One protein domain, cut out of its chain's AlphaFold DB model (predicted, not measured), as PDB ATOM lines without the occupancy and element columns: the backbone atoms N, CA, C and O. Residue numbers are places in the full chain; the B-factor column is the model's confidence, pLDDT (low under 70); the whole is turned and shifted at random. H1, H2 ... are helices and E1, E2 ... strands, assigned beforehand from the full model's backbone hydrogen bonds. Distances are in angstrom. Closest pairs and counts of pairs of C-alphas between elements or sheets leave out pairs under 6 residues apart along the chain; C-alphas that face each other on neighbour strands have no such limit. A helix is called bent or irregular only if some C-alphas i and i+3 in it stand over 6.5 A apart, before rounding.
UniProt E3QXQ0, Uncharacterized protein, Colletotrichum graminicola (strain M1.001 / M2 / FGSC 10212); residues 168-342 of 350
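Overview. This is residues 168 to 342 of the 350 residues of an uncharacterized protein of Colletotrichum graminicola (strain M1.001 / M2 / FGSC 10212) (UniProt E3QXQ0). A strongly twisted, curled sheet of five strands has its one face covered by helices: long H6 runs along E2 and E5, H4 crosses over E5 and E4, and H3 lies over E2, slantwise to the strands, and packs on H6. Small H1 and H2 pack on H3, away from the sheet, and short H5 sits by H4. The printed part has 175 residues with six named helices and five named strands, in the order H1 E1 H2 H3 E2 H4 E3 E4 H5 H6 E5. The mixed sheet runs E1 E2 E5 E4 E3, and the class is mixed, helices and strands. The whole is compact, with a radius of gyration of the C-alphas of 16.4 A and spans of 50 by 34 by 26 A.

Along the chain. Find C-alpha 169 at (-44.508, 18.706, -28.741), where H1, residues 169 to 174, begins. E1 follows at 188 to 194, 19.6 A long, then H2 at 208 to 211 and H3 at 221 to 230, 15.2 A. E2, 236 to 243, spans 21.2 A; H4, 253 to 269, spans 24.6 A. Next come E3 at 275 to 278, E4 at 281 to 286, 15.6 A, and H5 at 292 to 295. H6 starts at C-alpha 300, (-44.718, -3.716, -46.160), and runs to residue 328, 36.6 A; it is irregular, with C-alphas 324 and 327 9.3 A apart, and has a kink of 69 degrees near residue 322. E5, 334 to 341, 23.0 A, ends at C-alpha 341, (-55.829, -7.471, -34.762).

Arrangement. Look first at edge strand E1, parallel to E2, with N 191 and O 238 2.8 A apart. E2 and E5 are parallel, N 239 and O 336 at 2.8 A. E5 and E4 are antiparallel, N 284 and O 339 at 2.9 A; E4 and E3 form a hairpin, N 283 and O 276 at 2.8 A. E1, H2, H3, E2 make a strand-helix-strand unit, two parallel neighbour strands with helices between, and E2, H4, E3 a split one, with E5 and E4 between its strands; both crossovers are right-handed. H3, H4 and H6 on one face make two layers, helices over a sheet. H6 is 7.8 A over the sheet, Cys 310 and Phe 335 having its closest C-alphas to E5, 5.0 A. H4 is 9.0 A over it, over E5 and E4. The hub H3 touches H6 at a steep tilt of 51 degrees, the same way, the closest C-alphas, of Ala 221 and Ala 313, being 4.5 A apart. H3 touches H1, Trp 169 and Glu 223 having the closest C-alphas, 5.4 A, and only just touches H2, with 3 pairs of C-alphas within 8 A. H4 and H5 only just touch, also with 3 pairs; the closest C-alphas are those of Leu 259 and His 294, 6.9 A. In H1 every O i to N i+4 pair is within hydrogen-bond range; the counts are 4 of 6 in H3, 12 of 13 in H4 and 18 of 25 in H6, while H2 and H5 are too short for such a pair.

Size, cuts and confidence. The C-alphas farthest apart, of Asn 252 and Ala 327, are 50.2 A apart. The printed part has no cut. The links H1 to E1 and E1 to H2 are long, 13 residues each. The mean pLDDT of the printed part is 82.0; look for values under 70 at residues 173 to 180, 196, 202 to 218 and 251.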
ATOM      1  N   ASN A 168     -48.127  20.701 -30.716       77.44
ATOM      2  CA  ASN A 168     -46.773  20.573 -31.208       77.44
ATOM      3  C   ASN A 168     -45.860  20.345 -29.997       77.44
ATOM      4  O   ASN A 168     -45.667  21.243 -29.174       77.44
ATOM      5  N   TRP A 169     -45.338  19.131 -29.863       81.06
ATOM      6  CA  TRP A 169     -44.508  18.706 -28.741       81.06
ATOM      7  C   TRP A 169     -43.162  19.417 -28.710       81.06
ATOM      8  O   TRP A 169     -42.619  19.610 -27.624       81.06
ATOM      9  N   ILE A 170     -42.641  19.839 -29.866       77.69
ATOM     10  CA  ILE A 170     -41.417  20.644 -29.936       77.69
ATOM     11  C   ILE A 170     -41.666  21.992 -29.245       77.69
ATOM     12  O   ILE A 170     -40.957  22.349 -28.305       77.69
ATOM     13  N   THR A 171     -42.714  22.708 -29.652       74.88
ATOM     14  CA  THR A 171     -43.125  23.989 -29.067       74.88
ATOM     15  C   THR A 171     -43.431  23.841 -27.578       74.88
ATOM     16  O   THR A 171     -42.934  24.626 -26.775       74.88
ATOM     17  N   MET A 172     -44.173  22.803 -27.180       72.00
ATOM     18  CA  MET A 172     -44.488  22.553 -25.765       72.00
ATOM     19  C   MET A 172     -43.229  22.308 -24.920       72.00
ATOM     20  O   MET A 172     -43.100  22.857 -23.825       72.00
ATOM     21  N   ALA A 173     -42.254  21.561 -25.448       69.75
ATOM     22  CA  ALA A 173     -40.989  21.312 -24.759       69.75
ATOM     23  C   ALA A 173     -40.129  22.584 -24.608       69.75
ATOM     24  O   ALA A 173     -39.486  22.780 -23.566       69.75
ATOM     25  N   VAL A 174     -40.130  23.457 -25.624       67.44
ATOM     26  CA  VAL A 174     -39.400  24.737 -25.619       67.44
ATOM     27  C   VAL A 174     -40.002  25.716 -24.613       67.44
ATOM     28  O   VAL A 174     -39.256  26.315 -23.840       67.44
ATOM     29  N   ILE A 175     -41.333  25.819 -24.533       65.50
ATOM     30  CA  ILE A 175     -42.016  26.717 -23.581       65.50
ATOM     31  C   ILE A 175     -41.963  26.154 -22.133       65.50
ATOM     32  O   ILE A 175     -42.458  26.761 -21.191       65.50
ATOM     33  N   SER A 176     -41.264  25.032 -21.908       57.09
ATOM     34  CA  SER A 176     -41.031  24.410 -20.589       57.09
ATOM     35  C   SER A 176     -42.292  23.904 -19.889       57.09
ATOM     36  O   SER A 176     -42.334  23.773 -18.668       57.09
ATOM     37  N   ILE A 177     -43.310  23.562 -20.667       51.88
ATOM     38  CA  ILE A 177     -44.605  23.144 -20.152       51.88
ATOM     39  C   ILE A 177     -44.605  21.617 -20.093       51.88
ATOM     40  O   ILE A 177     -44.347  20.968 -21.100       51.88
ATOM     41  N   ASN A 178     -44.859  21.035 -18.916       52.88
ATOM     42  CA  ASN A 178     -44.996  19.583 -18.697       52.88
ATOM     43  C   ASN A 178     -43.755  18.696 -18.875       52.88
ATOM     44  O   ASN A 178     -43.905  17.526 -19.218       52.88
ATOM     45  N   ARG A 179     -42.539  19.148 -18.549       56.75
ATOM     46  CA  ARG A 179     -41.327  18.316 -18.742       56.75
ATOM     47  C   ARG A 179     -41.287  16.976 -17.978       56.75
ATOM     48  O   ARG A 179     -40.316  16.248 -18.114       56.75
ATOM     49  N   SER A 180     -42.300  16.618 -17.185       61.19
ATOM     50  CA  SER A 180     -42.312  15.340 -16.459       61.19
ATOM     51  C   SER A 180     -43.652  14.939 -15.824       61.19
ATOM     52  O   SER A 180     -43.688  13.983 -15.053       61.19
ATOM     53  N   GLU A 181     -44.762  15.628 -16.092       73.06
ATOM     54  CA  GLU A 181     -45.975  15.493 -15.256       73.06
ATOM     55  C   GLU A 181     -47.174  14.846 -15.948       73.06
ATOM     56  O   GLU A 181     -48.189  14.585 -15.301       73.06
ATOM     57  N   LEU A 182     -47.074  14.531 -17.241       79.88
ATOM     58  CA  LEU A 182     -48.231  14.009 -17.967       79.88
ATOM     59  C   LEU A 182     -48.701  12.660 -17.393       79.88
ATOM     60  O   LEU A 182     -49.899  12.409 -17.266       79.88
ATOM     61  N   ALA A 183     -47.756  11.797 -17.017       82.81
ATOM     62  CA  ALA A 183     -48.019  10.419 -16.606       82.81
ATOM     63  C   ALA A 183     -46.997   9.898 -15.569       82.81
ATOM     64  O   ALA A 183     -46.259   8.952 -15.859       82.81
ATOM     65  N   PRO A 184     -46.906  10.507 -14.373       83.69
ATOM     66  CA  PRO A 184     -45.877  10.164 -13.399       83.69
ATOM     67  C   PRO A 184     -45.991   8.715 -12.920       83.69
ATOM     68  O   PRO A 184     -47.073   8.202 -12.620       83.69
ATOM     69  N   GLY A 185     -44.846   8.049 -12.832       83.19
ATOM     70  CA  GLY A 185     -44.694   6.658 -12.433       83.19
ATOM     71  C   GLY A 185     -44.995   5.627 -13.520       83.19
ATOM     72  O   GLY A 185     -44.800   4.447 -13.261       83.19
ATOM     73  N   ILE A 186     -45.470   6.007 -14.706       88.44
ATOM     74  CA  ILE A 186     -45.874   5.045 -15.742       88.44
ATOM     75  C   ILE A 186     -44.681   4.714 -16.644       88.44
ATOM     76  O   ILE A 186     -44.145   5.595 -17.312       88.44
ATOM     77  N   ARG A 187     -44.284   3.432 -16.684       91.75
ATOM     78  CA  ARG A 187     -43.111   2.959 -17.443       91.75
ATOM     79  C   ARG A 187     -43.402   2.679 -18.918       91.75
ATOM     80  O   ARG A 187     -42.543   2.937 -19.758       91.75
ATOM     81  N   ASN A 188     -44.600   2.181 -19.233       94.12
ATOM     82  CA  ASN A 188     -45.004   1.815 -20.592       94.12
ATOM     83  C   ASN A 188     -46.118   2.745 -21.083       94.12
ATOM     84  O   ASN A 188     -47.221   2.753 -20.529       94.12
ATOM     85  N   VAL A 189     -45.854   3.495 -22.150       94.19
ATOM     86  CA  VAL A 189     -46.827   4.416 -22.752       94.19
ATOM     87  C   VAL A 189     -47.032   4.066 -24.219       94.19
ATOM     88  O   VAL A 189     -46.084   3.763 -24.931       94.19
ATOM     89  N   GLY A 190     -48.277   4.082 -24.674       93.69
ATOM     90  CA  GLY A 190     -48.673   3.759 -26.035       93.69
ATOM     91  C   GLY A 190     -49.274   4.959 -26.757       93.69
ATOM     92  O   GLY A 190     -50.027   5.720 -26.158       93.69
ATOM     93  N   VAL A 191     -49.008   5.091 -28.053       91.50
ATOM     94  CA  VAL A 191     -49.716   6.005 -28.962       91.50
ATOM     95  C   VAL A 191     -50.259   5.214 -30.144       91.50
ATOM     96  O   VAL A 191     -49.604   4.297 -30.642       91.50
ATOM     97  N   ARG A 192     -51.477   5.520 -30.588       88.25
ATOM     98  CA  ARG A 192     -52.112   4.775 -31.682       88.25
ATOM     99  C   ARG A 192     -51.597   5.240 -33.037       88.25
ATOM    100  O   ARG A 192     -51.351   6.421 -33.241       88.25
ATOM    101  N   PHE A 193     -51.472   4.305 -33.968       84.56
ATOM    102  CA  PHE A 193     -51.192   4.561 -35.371       84.56
ATOM    103  C   PHE A 193     -52.388   4.117 -36.211       84.56
ATOM    104  O   PHE A 193     -52.707   2.929 -36.280       84.56
ATOM    105  N   ASN A 194     -53.062   5.078 -36.834       75.62
ATOM    106  CA  ASN A 194     -54.252   4.863 -37.649       75.62
ATOM    107  C   ASN A 194     -54.083   5.603 -38.980       75.62
ATOM    108  O   ASN A 194     -53.599   6.726 -38.988       75.62
ATOM    109  N   ASP A 195     -54.496   5.006 -40.102       70.69
ATOM    110  CA  ASP A 195     -54.549   5.689 -41.412       70.69
ATOM    111  C   ASP A 195     -53.246   6.422 -41.795       70.69
ATOM    112  O   ASP A 195     -53.262   7.567 -42.238       70.69
ATOM    113  N   ALA A 196     -52.107   5.750 -41.600       69.81
ATOM    114  CA  ALA A 196     -50.766   6.276 -41.864       69.81
ATOM    115  C   ALA A 196     -50.339   7.486 -41.002       69.81
ATOM    116  O   ALA A 196     -49.408   8.196 -41.382       69.81
ATOM    117  N   LYS A 197     -50.977   7.719 -39.848       74.75
ATOM    118  CA  LYS A 197     -50.579   8.749 -38.877       74.75
ATOM    119  C   LYS A 197     -50.554   8.224 -37.438       74.75
ATOM    120  O   LYS A 197     -51.399   7.421 -37.043       74.75
ATOM    121  N   CYS A 198     -49.602   8.704 -36.643       76.81
ATOM    122  CA  CYS A 198     -49.603   8.575 -35.188       76.81
ATOM    123  C   CYS A 198     -50.557   9.609 -34.573       76.81
ATOM    124  O   CYS A 198     -50.409  10.810 -34.796       76.81
ATOM    125  N   ASP A 199     -51.511   9.156 -33.764       78.38
ATOM    126  CA  ASP A 199     -52.427  10.032 -33.037       78.38
ATOM    127  C   ASP A 199     -51.636  10.939 -32.078       78.38
ATOM    128  O   ASP A 199     -50.765  10.476 -31.341       78.38
ATOM    129  N   GLY A 200     -51.939  12.242 -32.092       74.06
ATOM    130  CA  GLY A 200     -51.293  13.243 -31.231       74.06
ATOM    131  C   GLY A 200     -49.872  13.632 -31.622       74.06
ATOM    132  O   GLY A 200     -49.297  14.499 -30.973       74.06
ATOM    133  N   ILE A 201     -49.309  13.030 -32.669       77.44
ATOM    134  CA  ILE A 201     -48.007  13.392 -33.230       77.44
ATOM    135  C   ILE A 201     -48.281  14.187 -34.503       77.44
ATOM    136  O   ILE A 201     -48.744  13.641 -35.504       77.44
ATOM    137  N   SER A 202     -48.066  15.499 -34.442       67.31
ATOM    138  CA  SER A 202     -48.424  16.421 -35.519       67.31
ATOM    139  C   SER A 202     -47.555  16.245 -36.774       67.31
ATOM    140  O   SER A 202     -46.485  15.625 -36.769       67.31
ATOM    141  N   ILE A 203     -48.072  16.774 -37.887       62.53
ATOM    142  CA  ILE A 203     -47.424  16.784 -39.203       62.53
ATOM    143  C   ILE A 203     -46.108  17.566 -39.103       62.53
ATOM    144  O   ILE A 203     -46.063  18.655 -38.532       62.53
ATOM    145  N   CYS A 204     -45.027  17.017 -39.666       63.25
ATOM    146  CA  CYS A 204     -43.735  17.699 -39.682       63.25
ATOM    147  C   CYS A 204     -43.755  18.863 -40.690       63.25
ATOM    148  O   CYS A 204     -43.885  18.646 -41.895       63.25
ATOM    149  N   TYR A 205     -43.535  20.093 -40.217       57.28
ATOM    150  CA  TYR A 205     -43.350  21.286 -41.055       57.28
ATOM    151  C   TYR A 205     -41.913  21.393 -41.619       57.28
ATOM    152  O   TYR A 205     -41.264  22.424 -41.486       57.28
ATOM    153  N   GLY A 206     -41.378  20.321 -42.222       52.44
ATOM    154  CA  GLY A 206     -40.085  20.367 -42.938       52.44
ATOM    155  C   GLY A 206     -38.815  20.131 -42.103       52.44
ATOM    156  O   GLY A 206     -37.721  20.513 -42.503       52.44
ATOM    157  N   CYS A 207     -38.924  19.480 -40.949       64.25
ATOM    158  CA  CYS A 207     -37.796  18.935 -40.198       64.25
ATOM    159  C   CYS A 207     -36.948  17.975 -41.060       64.25
ATOM    160  O   CYS A 207     -37.483  17.047 -41.664       64.25
ATOM    161  N   ALA A 208     -35.620  18.155 -41.071       54.50
ATOM    162  CA  ALA A 208     -34.688  17.403 -41.926       54.50
ATOM    163  C   ALA A 208     -34.848  15.870 -41.838       54.50
ATOM    164  O   ALA A 208     -34.682  15.173 -42.827       54.50
ATOM    165  N   ALA A 209     -35.258  15.343 -40.678       55.62
ATOM    166  CA  ALA A 209     -35.513  13.912 -40.490       55.62
ATOM    167  C   ALA A 209     -36.745  13.363 -41.245       55.62
ATOM    168  O   ALA A 209     -36.861  12.152 -41.398       55.62
ATOM    169  N   CYS A 210     -37.671  14.223 -41.679       57.06
ATOM    170  CA  CYS A 210     -38.893  13.848 -42.400       57.06
ATOM    171  C   CYS A 210     -38.921  14.371 -43.847       57.06
ATOM    172  O   CYS A 210     -39.860  14.067 -44.579       57.06
ATOM    173  N   VAL A 211     -37.934  15.176 -44.255       48.91
ATOM    174  CA  VAL A 211     -37.837  15.718 -45.623       48.91
ATOM    175  C   VAL A 211     -37.457  14.622 -46.630       48.91
ATOM    176  O   VAL A 211     -37.942  14.656 -47.759       48.91
ATOM    177  N   ASP A 212     -36.712  13.600 -46.198       48.22
ATOM    178  CA  ASP A 212     -36.197  12.539 -47.079       48.22
ATOM    179  C   ASP A 212     -37.098  11.293 -47.187       48.22
ATOM    180  O   ASP A 212     -36.839  10.416 -48.011       48.22
ATOM    181  N   ASP A 213     -38.173  11.191 -46.394       53.75
ATOM    182  CA  ASP A 213     -39.062  10.023 -46.403       53.75
ATOM    183  C   ASP A 213     -40.536  10.449 -46.499       53.75
ATOM    184  O   ASP A 213     -41.163  10.881 -45.530       53.75
ATOM    185  N   ILE A 214     -41.114  10.316 -47.702       47.53
ATOM    186  CA  ILE A 214     -42.514  10.666 -48.011       47.53
ATOM    187  C   ILE A 214     -43.496   9.936 -47.082       47.53
ATOM    188  O   ILE A 214     -44.572  10.459 -46.786       47.53
ATOM    189  N   VAL A 215     -43.112   8.762 -46.582       51.62
ATOM    190  CA  VAL A 215     -43.906   7.939 -45.669       51.62
ATOM    191  C   VAL A 215     -43.984   8.554 -44.259       51.62
ATOM    192  O   VAL A 215     -44.969   8.343 -43.552       51.62
ATOM    193  N   LEU A 216     -43.003   9.376 -43.867       53.59
ATOM    194  CA  LEU A 216     -42.935  10.065 -42.570       53.59
ATOM    195  C   LEU A 216     -43.608  11.448 -42.564       53.59
ATOM    196  O   LEU A 216     -43.690  12.087 -41.514       53.59
ATOM    197  N   LYS A 217     -44.153  11.918 -43.696       55.84
ATOM    198  CA  LYS A 217     -44.826  13.231 -43.773       55.84
ATOM    199  C   LYS A 217     -45.971  13.379 -42.764       55.84
ATOM    200  O   LYS A 217     -46.193  14.467 -42.239       55.84
ATOM    201  N   ASN A 218     -46.644  12.276 -42.444       63.97
ATOM    202  CA  ASN A 218     -47.798  12.251 -41.547       63.97
ATOM    203  C   ASN A 218     -47.449  11.890 -40.094       63.97
ATOM    204  O   ASN A 218     -48.343  11.821 -39.253       63.97
ATOM    205  N   SER A 219     -46.188  11.581 -39.774       74.56
ATOM    206  CA  SER A 219     -45.763  11.203 -38.419       74.56
ATOM    207  C   SER A 219     -44.318  11.606 -38.181       74.56
ATOM    208  O   SER A 219     -43.386  11.001 -38.706       74.56
ATOM    209  N   CYS A 220     -44.135  12.647 -37.377       81.06
ATOM    210  CA  CYS A 220     -42.837  13.255 -37.150       81.06
ATOM    211  C   CYS A 220     -42.041  12.530 -36.051       81.06
ATOM    212  O   CYS A 220     -42.457  12.466 -34.893       81.06
ATOM    213  N   ALA A 221     -40.848  12.038 -36.389       85.69
ATOM    214  CA  ALA A 221     -39.958  11.380 -35.430       85.69
ATOM    215  C   ALA A 221     -39.463  12.330 -34.319       85.69
ATOM    216  O   ALA A 221     -39.268  11.907 -33.180       85.69
ATOM    217  N   TRP A 222     -39.297  13.618 -34.641       85.12
ATOM    218  CA  TRP A 222     -38.956  14.661 -33.670       85.12
ATOM    219  C   TRP A 222     -40.078  14.908 -32.665       85.12
ATOM    220  O   TRP A 222     -39.814  14.959 -31.469       85.12
ATOM    221  N   GLU A 223     -41.321  15.013 -33.135       86.25
ATOM    222  CA  GLU A 223     -42.499  15.164 -32.271       86.25
ATOM    223  C   GLU A 223     -42.615  13.980 -31.304       86.25
ATOM    224  O   GLU A 223     -42.774  14.181 -30.105       86.25
ATOM    225  N   LEU A 224     -42.429  12.747 -31.789       88.38
ATOM    226  CA  LEU A 224     -42.443  11.550 -30.943       88.38
ATOM    227  C   LEU A 224     -41.292  11.539 -29.913       88.38
ATOM    228  O   LEU A 224     -41.482  11.140 -28.761       88.38
ATOM    229  N   ALA A 225     -40.102  12.009 -30.299       89.12
ATOM    230  CA  ALA A 225     -38.950  12.124 -29.406       89.12
ATOM    231  C   ALA A 225     -39.119  13.226 -28.344       89.12
ATOM    232  O   ALA A 225     -38.697  13.044 -27.201       89.12
ATOM    233  N   PHE A 226     -39.755  14.349 -28.678       87.44
ATOM    234  CA  PHE A 226     -40.082  15.394 -27.706       87.44
ATOM    235  C   PHE A 226     -41.255  15.017 -26.812       87.44
ATOM    236  O   PHE A 226     -41.207  15.284 -25.613       87.44
ATOM    237  N   PHE A 227     -42.263  14.331 -27.351       87.75
ATOM    238  CA  PHE A 227     -43.370  13.788 -26.574       87.75
ATOM    239  C   PHE A 227     -42.858  12.979 -25.379       87.75
ATOM    240  O   PHE A 227     -43.269  13.243 -24.250       87.75
ATOM    241  N   CYS A 228     -41.885  12.079 -25.586       89.12
ATOM    242  CA  CYS A 228     -41.366  11.252 -24.495       89.12
ATOM    243  C   CYS A 228     -40.657  12.041 -23.380       89.12
ATOM    244  O   CYS A 228     -40.570  11.550 -22.258       89.12
ATOM    245  N   GLN A 229     -40.214  13.276 -23.645       87.19
ATOM    246  CA  GLN A 229     -39.651  14.137 -22.602       87.19
ATOM    247  C   GLN A 229     -40.709  14.601 -21.604       87.19
ATOM    248  O   GLN A 229     -40.345  14.980 -20.507       87.19
ATOM    249  N   ASN A 230     -42.002  14.539 -21.938       83.50
ATOM    250  CA  ASN A 230     -43.092  14.915 -21.031       83.50
ATOM    251  C   ASN A 230     -43.491  13.774 -20.073       83.50
ATOM    252  O   ASN A 230     -44.421  13.910 -19.273       83.50
ATOM    253  N   LEU A 231     -42.805  12.630 -20.162       87.25
ATOM    254  CA  LEU A 231     -43.070  11.419 -19.393       87.25
ATOM    255  C   LEU A 231     -41.885  11.155 -18.455       87.25
ATOM    256  O   LEU A 231     -40.851  10.633 -18.874       87.25
ATOM    257  N   SER A 232     -42.041  11.515 -17.178       84.56
ATOM    258  CA  SER A 232     -40.987  11.433 -16.148       84.56
ATOM    259  C   SER A 232     -40.352  10.061 -16.024       84.56
ATOM    260  O   SER A 232     -39.142   9.970 -15.854       84.56
ATOM    261  N   ASP A 233     -41.163   9.009 -16.089       88.50
ATOM    262  CA  ASP A 233     -40.748   7.657 -15.721       88.50
ATOM    263  C   ASP A 233     -40.842   6.661 -16.875       88.50
ATOM    264  O   ASP A 233     -40.481   5.502 -16.696       88.50
ATOM    265  N   ALA A 234     -41.270   7.091 -18.065       90.88
ATOM    266  CA  ALA A 234     -41.396   6.184 -19.197       90.88
ATOM    267  C   ALA A 234     -40.033   5.576 -19.561       90.88
ATOM    268  O   ALA A 234     -39.035   6.294 -19.694       90.88
ATOM    269  N   ASP A 235     -40.026   4.259 -19.736       93.38
ATOM    270  CA  ASP A 235     -38.912   3.469 -20.260       93.38
ATOM    271  C   ASP A 235     -39.214   3.018 -21.698       93.38
ATOM    272  O   ASP A 235     -38.309   2.916 -22.529       93.38
ATOM    273  N   ASP A 236     -40.496   2.808 -22.012       95.44
ATOM    274  CA  ASP A 236     -40.965   2.298 -23.293       95.44
ATOM    275  C   ASP A 236     -42.111   3.140 -23.863       95.44
ATOM    276  O   ASP A 236     -43.148   3.334 -23.225       95.44
ATOM    277  N   ILE A 237     -41.930   3.589 -25.106       95.44
ATOM    278  CA  ILE A 237     -42.962   4.212 -25.934       95.44
ATOM    279  C   ILE A 237     -43.334   3.240 -27.045       95.44
ATOM    280  O   ILE A 237     -42.532   2.950 -27.934       95.44
ATOM    281  N   PHE A 238     -44.561   2.748 -27.007       96.06
ATOM    282  CA  PHE A 238     -45.105   1.840 -27.997       96.06
ATOM    283  C   PHE A 238     -45.940   2.597 -29.027       96.06
ATOM    284  O   PHE A 238     -46.848   3.349 -28.682       96.06
ATOM    285  N   VAL A 239     -45.686   2.351 -30.307       94.38
ATOM    286  CA  VAL A 239     -46.588   2.743 -31.389       94.38
ATOM    287  C   VAL A 239     -47.496   1.557 -31.702       94.38
ATOM    288  O   VAL A 239     -47.020   0.486 -32.080       94.38
ATOM    289  N   LEU A 240     -48.800   1.733 -31.492       94.00
ATOM    290  CA  LEU A 240     -49.813   0.686 -31.601       94.00
ATOM    291  C   LEU A 240     -50.419   0.676 -33.005       94.00
ATOM    292  O   LEU A 240     -51.141   1.599 -33.376       94.00
ATOM    293  N   VAL A 241     -50.183  -0.395 -33.755       92.06
ATOM    294  CA  VAL A 241     -50.696  -0.601 -35.112       92.06
ATOM    295  C   VAL A 241     -51.843  -1.605 -35.083       92.06
ATOM    296  O   VAL A 241     -51.657  -2.777 -34.752       92.06
ATOM    297  N   LEU A 242     -53.041  -1.154 -35.451       91.06
ATOM    298  CA  LEU A 242     -54.209  -2.023 -35.565       91.06
ATOM    299  C   LEU A 242     -54.322  -2.590 -36.986       91.06
ATOM    300  O   LEU A 242     -54.720  -1.871 -37.903       91.06
ATOM    301  N   LEU A 243     -54.028  -3.879 -37.164       89.06
ATOM    302  CA  LEU A 243     -54.091  -4.541 -38.468       89.06
ATOM    303  C   LEU A 243     -55.532  -4.702 -38.947       89.06
ATOM    304  O   LEU A 243     -56.368  -5.329 -38.291       89.06
ATOM    305  N   ARG A 244     -55.817  -4.188 -40.140       86.94
ATOM    306  CA  ARG A 244     -57.079  -4.365 -40.865       86.94
ATOM    307  C   ARG A 244     -56.996  -5.589 -41.773       86.94
ATOM    308  O   ARG A 244     -55.912  -6.024 -42.141       86.94
ATOM    309  N   GLY A 245     -58.146  -6.114 -42.206       81.62
ATOM    310  CA  GLY A 245     -58.212  -7.258 -43.134       81.62
ATOM    311  C   GLY A 245     -57.268  -7.107 -44.334       81.62
ATOM    312  O   GLY A 245     -56.466  -7.996 -44.617       81.62
ATOM    313  N   THR A 246     -57.274  -5.912 -44.930       84.88
ATOM    314  CA  THR A 246     -56.447  -5.506 -46.073       84.88
ATOM    315  C   THR A 246     -54.946  -5.478 -45.812       84.88
ATOM    316  O   THR A 246     -54.190  -5.452 -46.780       84.88
ATOM    317  N   ASP A 247     -54.509  -5.473 -44.558       86.62
ATOM    318  CA  ASP A 247     -53.113  -5.261 -44.169       86.62
ATOM    319  C   ASP A 247     -52.340  -6.581 -44.093       86.62
ATOM    320  O   ASP A 247     -51.112  -6.576 -44.108       86.62
ATOM    321  N   VAL A 248     -53.046  -7.717 -44.067       86.56
ATOM    322  CA  VAL A 248     -52.450  -9.058 -44.057       86.56
ATOM    323  C   VAL A 248     -52.575  -9.705 -45.426       86.56
ATOM    324  O   VAL A 248     -53.614  -9.655 -46.095       86.56
ATOM    325  N   VAL A 249     -51.491 -10.342 -45.850       83.81
ATOM    326  CA  VAL A 249     -51.393 -11.019 -47.139       83.81
ATOM    327  C   VAL A 249     -52.419 -12.156 -47.210       83.81
ATOM    328  O   VAL A 249     -52.412 -13.100 -46.420       83.81
ATOM    329  N   GLY A 250     -53.319 -12.075 -48.192       75.38
ATOM    330  CA  GLY A 250     -54.369 -13.070 -48.424       75.38
ATOM    331  C   GLY A 250     -55.712 -12.818 -47.727       75.38
ATOM    332  O   GLY A 250     -56.531 -13.729 -47.746       75.38
ATOM    333  N   ASN A 251     -55.927 -11.632 -47.136       69.88
ATOM    334  CA  ASN A 251     -57.219 -11.036 -46.736       69.88
ATOM    335  C   ASN A 251     -58.317 -12.016 -46.247       69.88
ATOM    336  O   ASN A 251     -59.432 -12.020 -46.765       69.88
ATOM    337  N   ASN A 252     -58.016 -12.856 -45.253       77.25
ATOM    338  CA  ASN A 252     -58.997 -13.734 -44.600       77.25
ATOM    339  C   ASN A 252     -58.784 -13.716 -43.076       77.25
ATOM    340  O   ASN A 252     -57.641 -13.698 -42.609       77.25
ATOM    341  N   VAL A 253     -59.887 -13.760 -42.320       81.88
ATOM    342  CA  VAL A 253     -59.955 -13.906 -40.855       81.88
ATOM    343  C   VAL A 253     -59.010 -14.976 -40.325       81.88
ATOM    344  O   VAL A 253     -58.194 -14.696 -39.449       81.88
ATOM    345  N   ASN A 254     -59.022 -16.163 -40.933       83.38
ATOM    346  CA  ASN A 254     -58.180 -17.280 -40.503       83.38
ATOM    347  C   ASN A 254     -56.682 -16.963 -40.616       83.38
ATOM    348  O   ASN A 254     -55.892 -17.386 -39.774       83.38
ATOM    349  N   LYS A 255     -56.275 -16.191 -41.633       83.44
ATOM    350  CA  LYS A 255     -54.870 -15.808 -41.814       83.44
ATOM    351  C   LYS A 255     -54.410 -14.797 -40.770       83.44
ATOM    352  O   LYS A 255     -53.309 -14.962 -40.258       83.44
ATOM    353  N   HIS A 256     -55.231 -13.808 -40.403       85.12
ATOM    354  CA  HIS A 256     -54.859 -12.941 -39.273       85.12
ATOM    355  C   HIS A 256     -54.856 -13.707 -37.962       85.12
ATOM    356  O   HIS A 256     -53.943 -13.507 -37.177       85.12
ATOM    357  N   ALA A 257     -55.844 -14.569 -37.711       85.31
ATOM    358  CA  ALA A 257     -55.898 -15.328 -36.465       85.31
ATOM    359  C   ALA A 257     -54.638 -16.193 -36.304       85.31
ATOM    360  O   ALA A 257     -54.033 -16.225 -35.235       85.31
ATOM    361  N   ASN A 258     -54.194 -16.840 -37.387       88.31
ATOM    362  CA  ASN A 258     -52.946 -17.599 -37.403       88.31
ATOM    363  C   ASN A 258     -51.712 -16.700 -37.251       88.31
ATOM    364  O   ASN A 258     -50.804 -17.049 -36.499       88.31
ATOM    365  N   LEU A 259     -51.681 -15.535 -37.907       90.06
ATOM    366  CA  LEU A 259     -50.611 -14.556 -37.723       90.06
ATOM    367  C   LEU A 259     -50.518 -14.111 -36.258       90.06
ATOM    368  O   LEU A 259     -49.452 -14.224 -35.666       90.06
ATOM    369  N   MET A 260     -51.624 -13.675 -35.650       91.12
ATOM    370  CA  MET A 260     -51.651 -13.228 -34.257       91.12
ATOM    371  C   MET A 260     -51.261 -14.346 -33.294       91.12
ATOM    372  O   MET A 260     -50.436 -14.110 -32.421       91.12
ATOM    373  N   LYS A 261     -51.761 -15.577 -33.485       90.44
ATOM    374  CA  LYS A 261     -51.309 -16.756 -32.720       90.44
ATOM    375  C   LYS A 261     -49.794 -16.904 -32.744       90.44
ATOM    376  O   LYS A 261     -49.178 -17.146 -31.711       90.44
ATOM    377  N   THR A 262     -49.220 -16.762 -33.931       91.44
ATOM    378  CA  THR A 262     -47.786 -16.929 -34.142       91.44
ATOM    379  C   THR A 262     -47.005 -15.790 -33.493       91.44
ATOM    380  O   THR A 262     -46.057 -16.052 -32.765       91.44
ATOM    381  N   LEU A 263     -47.451 -14.540 -33.647       91.94
ATOM    382  CA  LEU A 263     -46.825 -13.390 -32.992       91.94
ATOM    383  C   LEU A 263     -46.899 -13.495 -31.459       91.94
ATOM    384  O   LEU A 263     -45.903 -13.253 -30.787       91.94
ATOM    385  N   ILE A 264     -48.034 -13.918 -30.892       91.06
ATOM    386  CA  ILE A 264     -48.183 -14.159 -29.443       91.06
ATOM    387  C   ILE A 264     -47.219 -15.259 -28.964       91.06
ATOM    388  O   ILE A 264     -46.699 -15.194 -27.851       91.06
ATOM    389  N   ALA A 265     -46.988 -16.298 -29.769       89.88
ATOM    390  CA  ALA A 265     -45.993 -17.317 -29.445       89.88
ATOM    391  C   ALA A 265     -44.565 -16.745 -29.516       89.88
ATOM    392  O   ALA A 265     -43.754 -16.994 -28.622       89.88
ATOM    393  N   ASP A 266     -44.279 -15.926 -30.529       88.25
ATOM    394  CA  ASP A 266     -42.997 -15.241 -30.683       88.25
ATOM    395  C   ASP A 266     -42.692 -14.341 -29.482       88.25
ATOM    396  O   ASP A 266     -41.577 -14.379 -28.971       88.25
ATOM    397  N   SER A 267     -43.662 -13.594 -28.947       88.38
ATOM    398  CA  SER A 267     -43.398 -12.697 -27.811       88.38
ATOM    399  C   SER A 267     -42.993 -13.421 -26.530       88.38
ATOM    400  O   SER A 267     -42.317 -12.844 -25.683       88.38
ATOM    401  N   LYS A 268     -43.372 -14.696 -26.392       88.44
ATOM    402  CA  LYS A 268     -42.954 -15.553 -25.272       88.44
ATOM    403  C   LYS A 268     -41.553 -16.130 -25.465       88.44
ATOM    404  O   LYS A 268     -40.900 -16.473 -24.485       88.44
ATOM    405  N   THR A 269     -41.102 -16.269 -26.710       88.69
ATOM    406  CA  THR A 269     -39.812 -16.891 -27.048       88.69
ATOM    407  C   THR A 269     -38.710 -15.860 -27.276       88.69
ATOM    408  O   THR A 269     -37.559 -16.080 -26.898       88.69
ATOM    409  N   ILE A 270     -39.047 -14.706 -27.851       88.31
ATOM    410  CA  ILE A 270     -38.110 -13.628 -28.135       88.31
ATOM    411  C   ILE A 270     -37.882 -12.824 -26.860       88.31
ATOM    412  O   ILE A 270     -38.756 -12.117 -26.357       88.31
ATOM    413  N   ARG A 271     -36.656 -12.905 -26.341       87.94
ATOM    414  CA  ARG A 271     -36.275 -12.214 -25.112       87.94
ATOM    415  C   ARG A 271     -36.535 -10.712 -25.224       87.94
ATOM    416  O   ARG A 271     -35.990 -10.029 -26.088       87.94
ATOM    417  N   GLY A 272     -37.296 -10.205 -24.261       84.94
ATOM    418  CA  GLY A 272     -37.578  -8.786 -24.122       84.94
ATOM    419  C   GLY A 272     -38.739  -8.294 -24.973       84.94
ATOM    420  O   GLY A 272     -39.010  -7.104 -24.883       84.94
ATOM    421  N   HIS A 273     -39.428  -9.149 -25.743       90.56
ATOM    422  CA  HIS A 273     -40.688  -8.762 -26.376       90.56
ATOM    423  C   HIS A 273     -41.795  -8.550 -25.352       90.56
ATOM    424  O   HIS A 273     -41.915  -9.294 -24.383       90.56
ATOM    425  N   ALA A 274     -42.587  -7.507 -25.572       91.56
ATOM    426  CA  ALA A 274     -43.741  -7.195 -24.748       91.56
ATOM    427  C   ALA A 274     -45.036  -7.699 -25.394       91.56
ATOM    428  O   ALA A 274     -45.198  -7.689 -26.618       91.56
ATOM    429  N   SER A 275     -45.984  -8.093 -24.551       91.62
ATOM    430  CA  SER A 275     -47.365  -8.357 -24.941       91.62
ATOM    431  C   SER A 275     -48.303  -7.779 -23.897       91.62
ATOM    432  O   SER A 275     -48.080  -7.971 -22.702       91.62
ATOM    433  N   PHE A 276     -49.356  -7.105 -24.344       90.75
ATOM    434  CA  PHE A 276     -50.350  -6.492 -23.474       90.75
ATOM    435  C   PHE A 276     -51.748  -6.868 -23.945       90.75
ATOM    436  O   PHE A 276     -52.037  -6.827 -25.138       90.75
ATOM    437  N   GLU A 277     -52.630  -7.205 -23.015       87.12
ATOM    438  CA  GLU A 277     -54.002  -7.601 -23.332       87.12
ATOM    439  C   GLU A 277     -54.976  -6.508 -22.899       87.12
ATOM    440  O   GLU A 277     -54.898  -6.006 -21.778       87.12
ATOM    441  N   ASP A 278     -55.885  -6.113 -23.790       83.62
ATOM    442  CA  ASP A 278     -57.103  -5.398 -23.407       83.62
ATOM    443  C   ASP A 278     -58.294  -6.366 -23.375       83.62
ATOM    444  O   ASP A 278     -58.160  -7.542 -23.699       83.62
ATOM    445  N   ALA A 279     -59.481  -5.885 -22.999       75.62
ATOM    446  CA  ALA A 279     -60.672  -6.734 -22.881       75.62
ATOM    447  C   ALA A 279     -61.102  -7.433 -24.191       75.62
ATOM    448  O   ALA A 279     -61.957  -8.315 -24.172       75.62
ATOM    449  N   ASN A 280     -60.593  -6.997 -25.343       78.94
ATOM    450  CA  ASN A 280     -60.988  -7.497 -26.651       78.94
ATOM    451  C   ASN A 280     -59.829  -8.018 -27.495       78.94
ATOM    452  O   ASN A 280     -60.133  -8.533 -28.562       78.94
ATOM    453  N   ARG A 281     -58.554  -7.788 -27.164       84.44
ATOM    454  CA  ARG A 281     -57.437  -8.197 -28.031       84.44
ATOM    455  C   ARG A 281     -56.105  -8.284 -27.303       84.44
ATOM    456  O   ARG A 281     -55.881  -7.581 -26.313       84.44
ATOM    457  N   THR A 282     -55.189  -9.040 -27.894       89.00
ATOM    458  CA  THR A 282     -53.785  -9.069 -27.487       89.00
ATOM    459  C   THR A 282     -52.944  -8.218 -28.438       89.00
ATOM    460  O   THR A 282     -52.972  -8.377 -29.659       89.00
ATOM    461  N   TRP A 283     -52.178  -7.298 -27.863       92.75
ATOM    462  CA  TRP A 283     -51.196  -6.469 -28.544       92.75
ATOM    463  C   TRP A 283     -49.820  -7.075 -28.351       92.75
ATOM    464  O   TRP A 283     -49.405  -7.319 -27.219       92.75
ATOM    465  N   VAL A 284     -49.106  -7.297 -29.446       94.12
ATOM    466  CA  VAL A 284     -47.832  -8.008 -29.422       94.12
ATOM    467  C   VAL A 284     -46.747  -7.204 -30.093       94.12
ATOM    468  O   VAL A 284     -46.961  -6.614 -31.151       94.12
ATOM    469  N   GLU A 285     -45.569  -7.180 -29.485       95.12
ATOM    470  CA  GLU A 285     -44.442  -6.490 -30.076       95.12
ATOM    471  C   GLU A 285     -43.948  -7.150 -31.358       95.12
ATOM    472  O   GLU A 285     -43.765  -8.363 -31.446       95.12
ATOM    473  N   VAL A 286     -43.654  -6.306 -32.342       93.88
ATOM    474  CA  VAL A 286     -42.905  -6.693 -33.531       93.88
ATOM    475  C   VAL A 286     -41.619  -5.887 -33.616       93.88
ATOM    476  O   VAL A 286     -41.559  -4.702 -33.287       93.88
ATOM    477  N   SER A 287     -40.552  -6.533 -34.068       91.94
ATOM    478  CA  SER A 287     -39.236  -5.908 -34.174       91.94
ATOM    479  C   SER A 287     -38.406  -6.568 -35.271       91.94
ATOM    480  O   SER A 287     -38.833  -7.524 -35.910       91.94
ATOM    481  N   ARG A 288     -37.152  -6.129 -35.426       88.31
ATOM    482  CA  ARG A 288     -36.176  -6.805 -36.297       88.31
ATOM    483  C   ARG A 288     -35.877  -8.260 -35.904       88.31
ATOM    484  O   ARG A 288     -35.345  -8.990 -36.729       88.31
ATOM    485  N   HIS A 289     -36.151  -8.643 -34.654       90.75
ATOM    486  CA  HIS A 289     -35.947 -10.007 -34.157       90.75
ATOM    487  C   HIS A 289     -37.161 -10.906 -34.418       90.75
ATOM    488  O   HIS A 289     -37.049 -12.119 -34.277       90.75
ATOM    489  N   THR A 290     -38.305 -10.334 -34.811       91.69
ATOM    490  CA  THR A 290     -39.462 -11.122 -35.244       91.69
ATOM    491  C   THR A 290     -39.093 -11.868 -36.531       91.69
ATOM    492  O   THR A 290     -38.520 -11.248 -37.438       91.69
ATOM    493  N   PRO A 291     -39.404 -13.172 -36.651       92.00
ATOM    494  CA  PRO A 291     -39.105 -13.950 -37.844       92.00
ATOM    495  C   PRO A 291     -39.605 -13.267 -39.119       92.00
ATOM    496  O   PRO A 291     -40.763 -12.853 -39.221       92.00
ATOM    497  N   ARG A 292     -38.731 -13.178 -40.132       89.56
ATOM    498  CA  ARG A 292     -39.050 -12.509 -41.408       89.56
ATOM    499  C   ARG A 292     -40.281 -13.105 -42.087       89.56
ATOM    500  O   ARG A 292     -41.047 -12.361 -42.687       89.56
ATOM    501  N   ALA A 293     -40.482 -14.417 -41.959       89.12
ATOM    502  CA  ALA A 293     -41.652 -15.107 -42.493       89.12
ATOM    503  C   ALA A 293     -42.966 -14.563 -41.908       89.12
ATOM    504  O   ALA A 293     -43.933 -14.402 -42.644       89.12
ATOM    505  N   HIS A 294     -42.995 -14.220 -40.616       89.44
ATOM    506  CA  HIS A 294     -44.190 -13.681 -39.963       89.44
ATOM    507  C   HIS A 294     -44.408 -12.213 -40.339       89.44
ATOM    508  O   HIS A 294     -45.529 -11.812 -40.638       89.44
ATOM    509  N   LEU A 295     -43.331 -11.421 -40.418       87.88
ATOM    510  CA  LEU A 295     -43.410 -10.029 -40.876       87.88
ATOM    511  C   LEU A 295     -43.872  -9.919 -42.335       87.88
ATOM    512  O   LEU A 295     -44.621  -9.004 -42.660       87.88
ATOM    513  N   ALA A 296     -43.476 -10.860 -43.197       87.31
ATOM    514  CA  ALA A 296     -43.886 -10.901 -44.602       87.31
ATOM    515  C   ALA A 296     -45.393 -11.153 -44.793       87.31
ATOM    516  O   ALA A 296     -45.929 -10.879 -45.867       87.31
ATOM    517  N   LEU A 297     -46.090 -11.647 -43.763       88.94
ATOM    518  CA  LEU A 297     -47.547 -11.789 -43.780       88.94
ATOM    519  C   LEU A 297     -48.268 -10.456 -43.571       88.94
ATOM    520  O   LEU A 297     -49.461 -10.377 -43.854       88.94
ATOM    521  N   VAL A 298     -47.570  -9.408 -43.129       88.88
ATOM    522  CA  VAL A 298     -48.101  -8.046 -43.059       88.88
ATOM    523  C   VAL A 298     -47.553  -7.243 -44.232       88.88
ATOM    524  O   VAL A 298     -46.366  -7.297 -44.553       88.88
ATOM    525  N   LYS A 299     -48.419  -6.481 -44.900       87.31
ATOM    526  CA  LYS A 299     -48.013  -5.653 -46.034       87.31
ATOM    527  C   LYS A 299     -46.940  -4.650 -45.606       87.31
ATOM    528  O   LYS A 299     -47.058  -3.969 -44.587       87.31
ATOM    529  N   SER A 300     -45.906  -4.532 -46.432       83.38
ATOM    530  CA  SER A 300     -44.718  -3.716 -46.160       83.38
ATOM    531  C   SER A 300     -45.048  -2.251 -45.858       83.38
ATOM    532  O   SER A 300     -44.484  -1.680 -44.929       83.38
ATOM    533  N   HIS A 301     -46.016  -1.669 -46.570       82.06
ATOM    534  CA  HIS A 301     -46.461  -0.285 -46.378       82.06
ATOM    535  C   HIS A 301     -47.178  -0.022 -45.043       82.06
ATOM    536  O   HIS A 301     -47.539   1.117 -44.780       82.06
ATOM    537  N   VAL A 302     -47.415  -1.047 -44.217       84.88
ATOM    538  CA  VAL A 302     -48.040  -0.899 -42.895       84.88
ATOM    539  C   VAL A 302     -46.975  -0.854 -41.802       84.88
ATOM    540  O   VAL A 302     -46.936   0.090 -41.019       84.88
ATOM    541  N   LEU A 303     -46.072  -1.842 -41.762       86.06
ATOM    542  CA  LEU A 303     -45.078  -1.950 -40.683       86.06
ATOM    543  C   LEU A 303     -43.780  -1.188 -40.942       86.06
ATOM    544  O   LEU A 303     -43.211  -0.650 -39.992       86.06
ATOM    545  N   LEU A 304     -43.289  -1.134 -42.187       85.31
ATOM    546  CA  LEU A 304     -42.040  -0.422 -42.488       85.31
ATOM    547  C   LEU A 304     -42.085   1.062 -42.089       85.31
ATOM    548  O   LEU A 304     -41.139   1.481 -41.424       85.31
ATOM    549  N   PRO A 305     -43.159   1.828 -42.384       83.38
ATOM    550  CA  PRO A 305     -43.290   3.212 -41.926       83.38
ATOM    551  C   PRO A 305     -43.056   3.368 -40.423       83.38
ATOM    552  O   PRO A 305     -42.277   4.203 -39.974       83.38
ATOM    553  N   VAL A 306     -43.722   2.519 -39.640       87.06
ATOM    554  CA  VAL A 306     -43.769   2.624 -38.183       87.06
ATOM    555  C   VAL A 306     -42.446   2.177 -37.565       87.06
ATOM    556  O   VAL A 306     -41.928   2.818 -36.653       87.06
ATOM    557  N   LEU A 307     -41.845   1.111 -38.097       89.19
ATOM    558  CA  LEU A 307     -40.520   0.663 -37.675       89.19
ATOM    559  C   LEU A 307     -39.443   1.710 -37.992       89.19
ATOM    560  O   LEU A 307     -38.548   1.923 -37.171       89.19
ATOM    561  N   SER A 308     -39.523   2.370 -39.151       86.81
ATOM    562  CA  SER A 308     -38.631   3.478 -39.513       86.81
ATOM    563  C   SER A 308     -38.831   4.685 -38.597       86.81
ATOM    564  O   SER A 308     -37.847   5.204 -38.071       86.81
ATOM    565  N   LEU A 309     -40.083   5.061 -38.313       86.56
ATOM    566  CA  LEU A 309     -40.427   6.130 -37.373       86.56
ATOM    567  C   LEU A 309     -39.809   5.892 -35.989       86.56
ATOM    568  O   LEU A 309     -39.122   6.769 -35.467       86.56
ATOM    569  N   CYS A 310     -39.989   4.699 -35.413       90.94
ATOM    570  CA  CYS A 310     -39.427   4.365 -34.101       90.94
ATOM    571  C   CYS A 310     -37.891   4.424 -34.093       90.94
ATOM    572  O   CYS A 310     -37.298   4.946 -33.149       90.94
ATOM    573  N   ARG A 311     -37.224   3.943 -35.153       90.44
ATOM    574  CA  ARG A 311     -35.755   4.036 -35.270       90.44
ATOM    575  C   ARG A 311     -35.278   5.483 -35.367       90.44
ATOM    576  O   ARG A 311     -34.306   5.845 -34.703       90.44
ATOM    577  N   ALA A 312     -35.953   6.299 -36.172       88.19
ATOM    578  CA  ALA A 312     -35.633   7.713 -36.311       88.19
ATOM    579  C   ALA A 312     -35.827   8.450 -34.976       88.19
ATOM    580  O   ALA A 312     -34.915   9.145 -34.529       88.19
ATOM    581  N   ALA A 313     -36.954   8.224 -34.291       89.88
ATOM    582  CA  ALA A 313     -37.248   8.820 -32.989       89.88
ATOM    583  C   ALA A 313     -36.209   8.421 -31.932       89.88
ATOM    584  O   ALA A 313     -35.736   9.277 -31.185       89.88
ATOM    585  N   GLN A 314     -35.769   7.156 -31.921       91.62
ATOM    586  CA  GLN A 314     -34.698   6.690 -31.039       91.62
ATOM    587  C   GLN A 314     -33.396   7.466 -31.261       91.62
ATOM    588  O   GLN A 314     -32.782   7.934 -30.299       91.62
ATOM    589  N   SER A 315     -32.977   7.609 -32.521       89.44
ATOM    590  CA  SER A 315     -31.755   8.335 -32.875       89.44
ATOM    591  C   SER A 315     -31.856   9.819 -32.512       89.44
ATOM    592  O   SER A 315     -30.945  10.373 -31.897       89.44
ATOM    593  N   ILE A 316     -32.981  10.461 -32.831       88.38
ATOM    594  CA  ILE A 316     -33.233  11.876 -32.529       88.38
ATOM    595  C   ILE A 316     -33.260  12.119 -31.018       88.38
ATOM    596  O   ILE A 316     -32.629  13.065 -30.545       88.38
ATOM    597  N   ASN A 317     -33.927  11.255 -30.250       89.44
ATOM    598  CA  ASN A 317     -33.993  11.361 -28.796       89.44
ATOM    599  C   ASN A 317     -32.596  11.278 -28.156       89.44
ATOM    600  O   ASN A 317     -32.227  12.114 -27.331       89.44
ATOM    601  N   ALA A 318     -31.797  10.294 -28.579       87.38
ATOM    602  CA  ALA A 318     -30.466  10.057 -28.027       87.38
ATOM    603  C   ALA A 318     -29.438  11.130 -28.422       87.38
ATOM    604  O   ALA A 318     -28.546  11.432 -27.631       87.38
ATOM    605  N   ASN A 319     -29.548  11.684 -29.637       84.75
ATOM    606  CA  ASN A 319     -28.499  12.524 -30.218       84.75
ATOM    607  C   ASN A 319     -28.843  14.015 -30.274       84.75
ATOM    608  O   ASN A 319     -27.931  14.834 -30.180       84.75
ATOM    609  N   GLN A 320     -30.114  14.381 -30.464       85.19
ATOM    610  CA  GLN A 320     -30.525  15.749 -30.806       85.19
ATOM    611  C   GLN A 320     -31.378  16.381 -29.704       85.19
ATOM    612  O   GLN A 320     -30.964  17.375 -29.111       85.19
ATOM    613  N   VAL A 321     -32.517  15.770 -29.357       81.44
ATOM    614  CA  VAL A 321     -33.417  16.282 -28.302       81.44
ATOM    615  C   VAL A 321     -32.676  16.404 -26.979       81.44
ATOM    616  O   VAL A 321     -32.813  17.400 -26.272       81.44
ATOM    617  N   SER A 322     -31.794  15.453 -26.677       75.50
ATOM    618  CA  SER A 322     -31.012  15.501 -25.451       75.50
ATOM    619  C   SER A 322     -30.019  16.655 -25.354       75.50
ATOM    620  O   SER A 322     -29.558  16.960 -24.256       75.50
ATOM    621  N   ARG A 323     -29.644  17.265 -26.484       78.62
ATOM    622  CA  ARG A 323     -28.805  18.472 -26.509       78.62
ATOM    623  C   ARG A 323     -29.631  19.724 -26.228       78.62
ATOM    624  O   ARG A 323     -29.117  20.643 -25.609       78.62
ATOM    625  N   LEU A 324     -30.900  19.729 -26.637       77.94
ATOM    626  CA  LEU A 324     -31.829  20.843 -26.424       77.94
ATOM    627  C   LEU A 324     -32.408  20.853 -25.004       77.94
ATOM    628  O   LEU A 324     -32.512  21.905 -24.387       77.94
ATOM    629  N   VAL A 325     -32.764  19.681 -24.469       75.62
ATOM    630  CA  VAL A 325     -33.362  19.543 -23.126       75.62
ATOM    631  C   VAL A 325     -32.297  19.472 -22.019       75.62
ATOM    632  O   VAL A 325     -32.583  19.739 -20.853       75.62
ATOM    633  N   GLY A 326     -31.047  19.157 -22.367       73.81
ATOM    634  CA  GLY A 326     -29.921  19.138 -21.433       73.81
ATOM    635  C   GLY A 326     -29.849  17.870 -20.574       73.81
ATOM    636  O   GLY A 326     -30.182  16.768 -21.016       73.81
ATOM    637  N   ALA A 327     -29.354  18.004 -19.340       70.38
ATOM    638  CA  ALA A 327     -29.037  16.872 -18.459       70.38
ATOM    639  C   ALA A 327     -30.257  16.019 -18.057       70.38
ATOM    640  O   ALA A 327     -30.106  14.835 -17.771       70.38
ATOM    641  N   GLN A 328     -31.460  16.596 -18.085       73.88
ATOM    642  CA  GLN A 328     -32.714  15.915 -17.739       73.88
ATOM    643  C   GLN A 328     -33.286  15.067 -18.887       73.88
ATOM    644  O   GLN A 328     -34.323  14.425 -18.730       73.88
ATOM    645  N   ALA A 329     -32.626  15.052 -20.048       76.81
ATOM    646  CA  ALA A 329     -33.138  14.370 -21.220       76.81
ATOM    647  C   ALA A 329     -33.291  12.856 -21.023       76.81
ATOM    648  O   ALA A 329     -32.373  12.152 -20.587       76.81
ATOM    649  N   ARG A 330     -34.430  12.328 -21.468       82.19
ATOM    650  CA  ARG A 330     -34.812  10.915 -21.372       82.19
ATOM    651  C   ARG A 330     -34.140  10.054 -22.448       82.19
ATOM    652  O   ARG A 330     -34.792   9.424 -23.274       82.19
ATOM    653  N   ARG A 331     -32.804   9.995 -22.438       80.75
ATOM    654  CA  ARG A 331     -31.981   9.363 -23.500       80.75
ATOM    655  C   ARG A 331     -32.176   7.851 -23.663       80.75
ATOM    656  O   ARG A 331     -31.831   7.308 -24.706       80.75
ATOM    657  N   ARG A 332     -32.665   7.165 -22.625       87.88
ATOM    658  CA  ARG A 332     -32.766   5.693 -22.574       87.88
ATOM    659  C   ARG A 332     -34.151   5.144 -22.916       87.88
ATOM    660  O   ARG A 332     -34.320   3.930 -22.918       87.88
ATOM    661  N   VAL A 333     -35.107   6.018 -23.220       91.88
ATOM    662  CA  VAL A 333     -36.447   5.610 -23.653       91.88
ATOM    663  C   VAL A 333     -36.346   4.807 -24.943       91.88
ATOM    664  O   VAL A 333     -35.637   5.216 -25.868       91.88
ATOM    665  N   ARG A 334     -37.049   3.675 -25.000       94.75
ATOM    666  CA  ARG A 334     -37.117   2.798 -26.171       94.75
ATOM    667  C   ARG A 334     -38.389   3.064 -26.962       94.75
ATOM    668  O   ARG A 334     -39.476   3.054 -26.396       94.75
ATOM    669  N   PHE A 335     -38.261   3.221 -28.275       94.69
ATOM    670  CA  PHE A 335     -39.409   3.301 -29.184       94.69
ATOM    671  C   PHE A 335     -39.666   1.934 -29.823       94.69
ATOM    672  O   PHE A 335     -38.800   1.375 -30.501       94.69
ATOM    673  N   ARG A 336     -40.850   1.375 -29.578       95.56
ATOM    674  CA  ARG A 336     -41.215  -0.017 -29.883       95.56
ATOM    675  C   ARG A 336     -42.543  -0.059 -30.629       95.56
ATOM    676  O   ARG A 336     -43.272   0.927 -30.654       95.56
ATOM    677  N   VAL A 337     -42.856  -1.181 -31.271       95.00
ATOM    678  CA  VAL A 337     -44.072  -1.316 -32.089       95.00
ATOM    679  C   VAL A 337     -44.907  -2.458 -31.553       95.00
ATOM    680  O   VAL A 337     -44.416  -3.577 -31.485       95.00
ATOM    681  N   LEU A 338     -46.160  -2.178 -31.207       95.88
ATOM    682  CA  LEU A 338     -47.151  -3.196 -30.871       95.88
ATOM    683  C   LEU A 338     -48.120  -3.357 -32.030       95.88
ATOM    684  O   LEU A 338     -48.560  -2.379 -32.629       95.88
ATOM    685  N   VAL A 339     -48.493  -4.595 -32.304       93.88
ATOM    686  CA  VAL A 339     -49.436  -4.957 -33.349       93.88
ATOM    687  C   VAL A 339     -50.607  -5.682 -32.711       93.88
ATOM    688  O   VAL A 339     -50.419  -6.581 -31.895       93.88
ATOM    689  N   GLY A 340     -51.816  -5.276 -33.076       91.38
ATOM    690  CA  GLY A 340     -53.051  -5.926 -32.656       91.38
ATOM    691  C   GLY A 340     -53.952  -6.195 -33.853       91.38
ATOM    692  O   GLY A 340     -53.890  -5.493 -34.864       91.38
ATOM    693  N   SER A 341     -54.822  -7.190 -33.739       88.00
ATOM    694  CA  SER A 341     -55.829  -7.471 -34.762       88.00
ATOM    695  C   SER A 341     -57.042  -6.549 -34.621       88.00
ATOM    696  O   SER A 341     -57.489  -6.224 -33.513       88.00
ATOM    697  N   ARG A 342     -57.618  -6.122 -35.753       83.81
ATOM    698  CA  ARG A 342     -58.933  -5.458 -35.780       83.81
ATOM    699  C   ARG A 342     -60.044  -6.399 -35.316       83.81
ATOM    700  O   ARG A 342     -61.003  -5.923 -34.703       83.81
TER     701      ARG A 342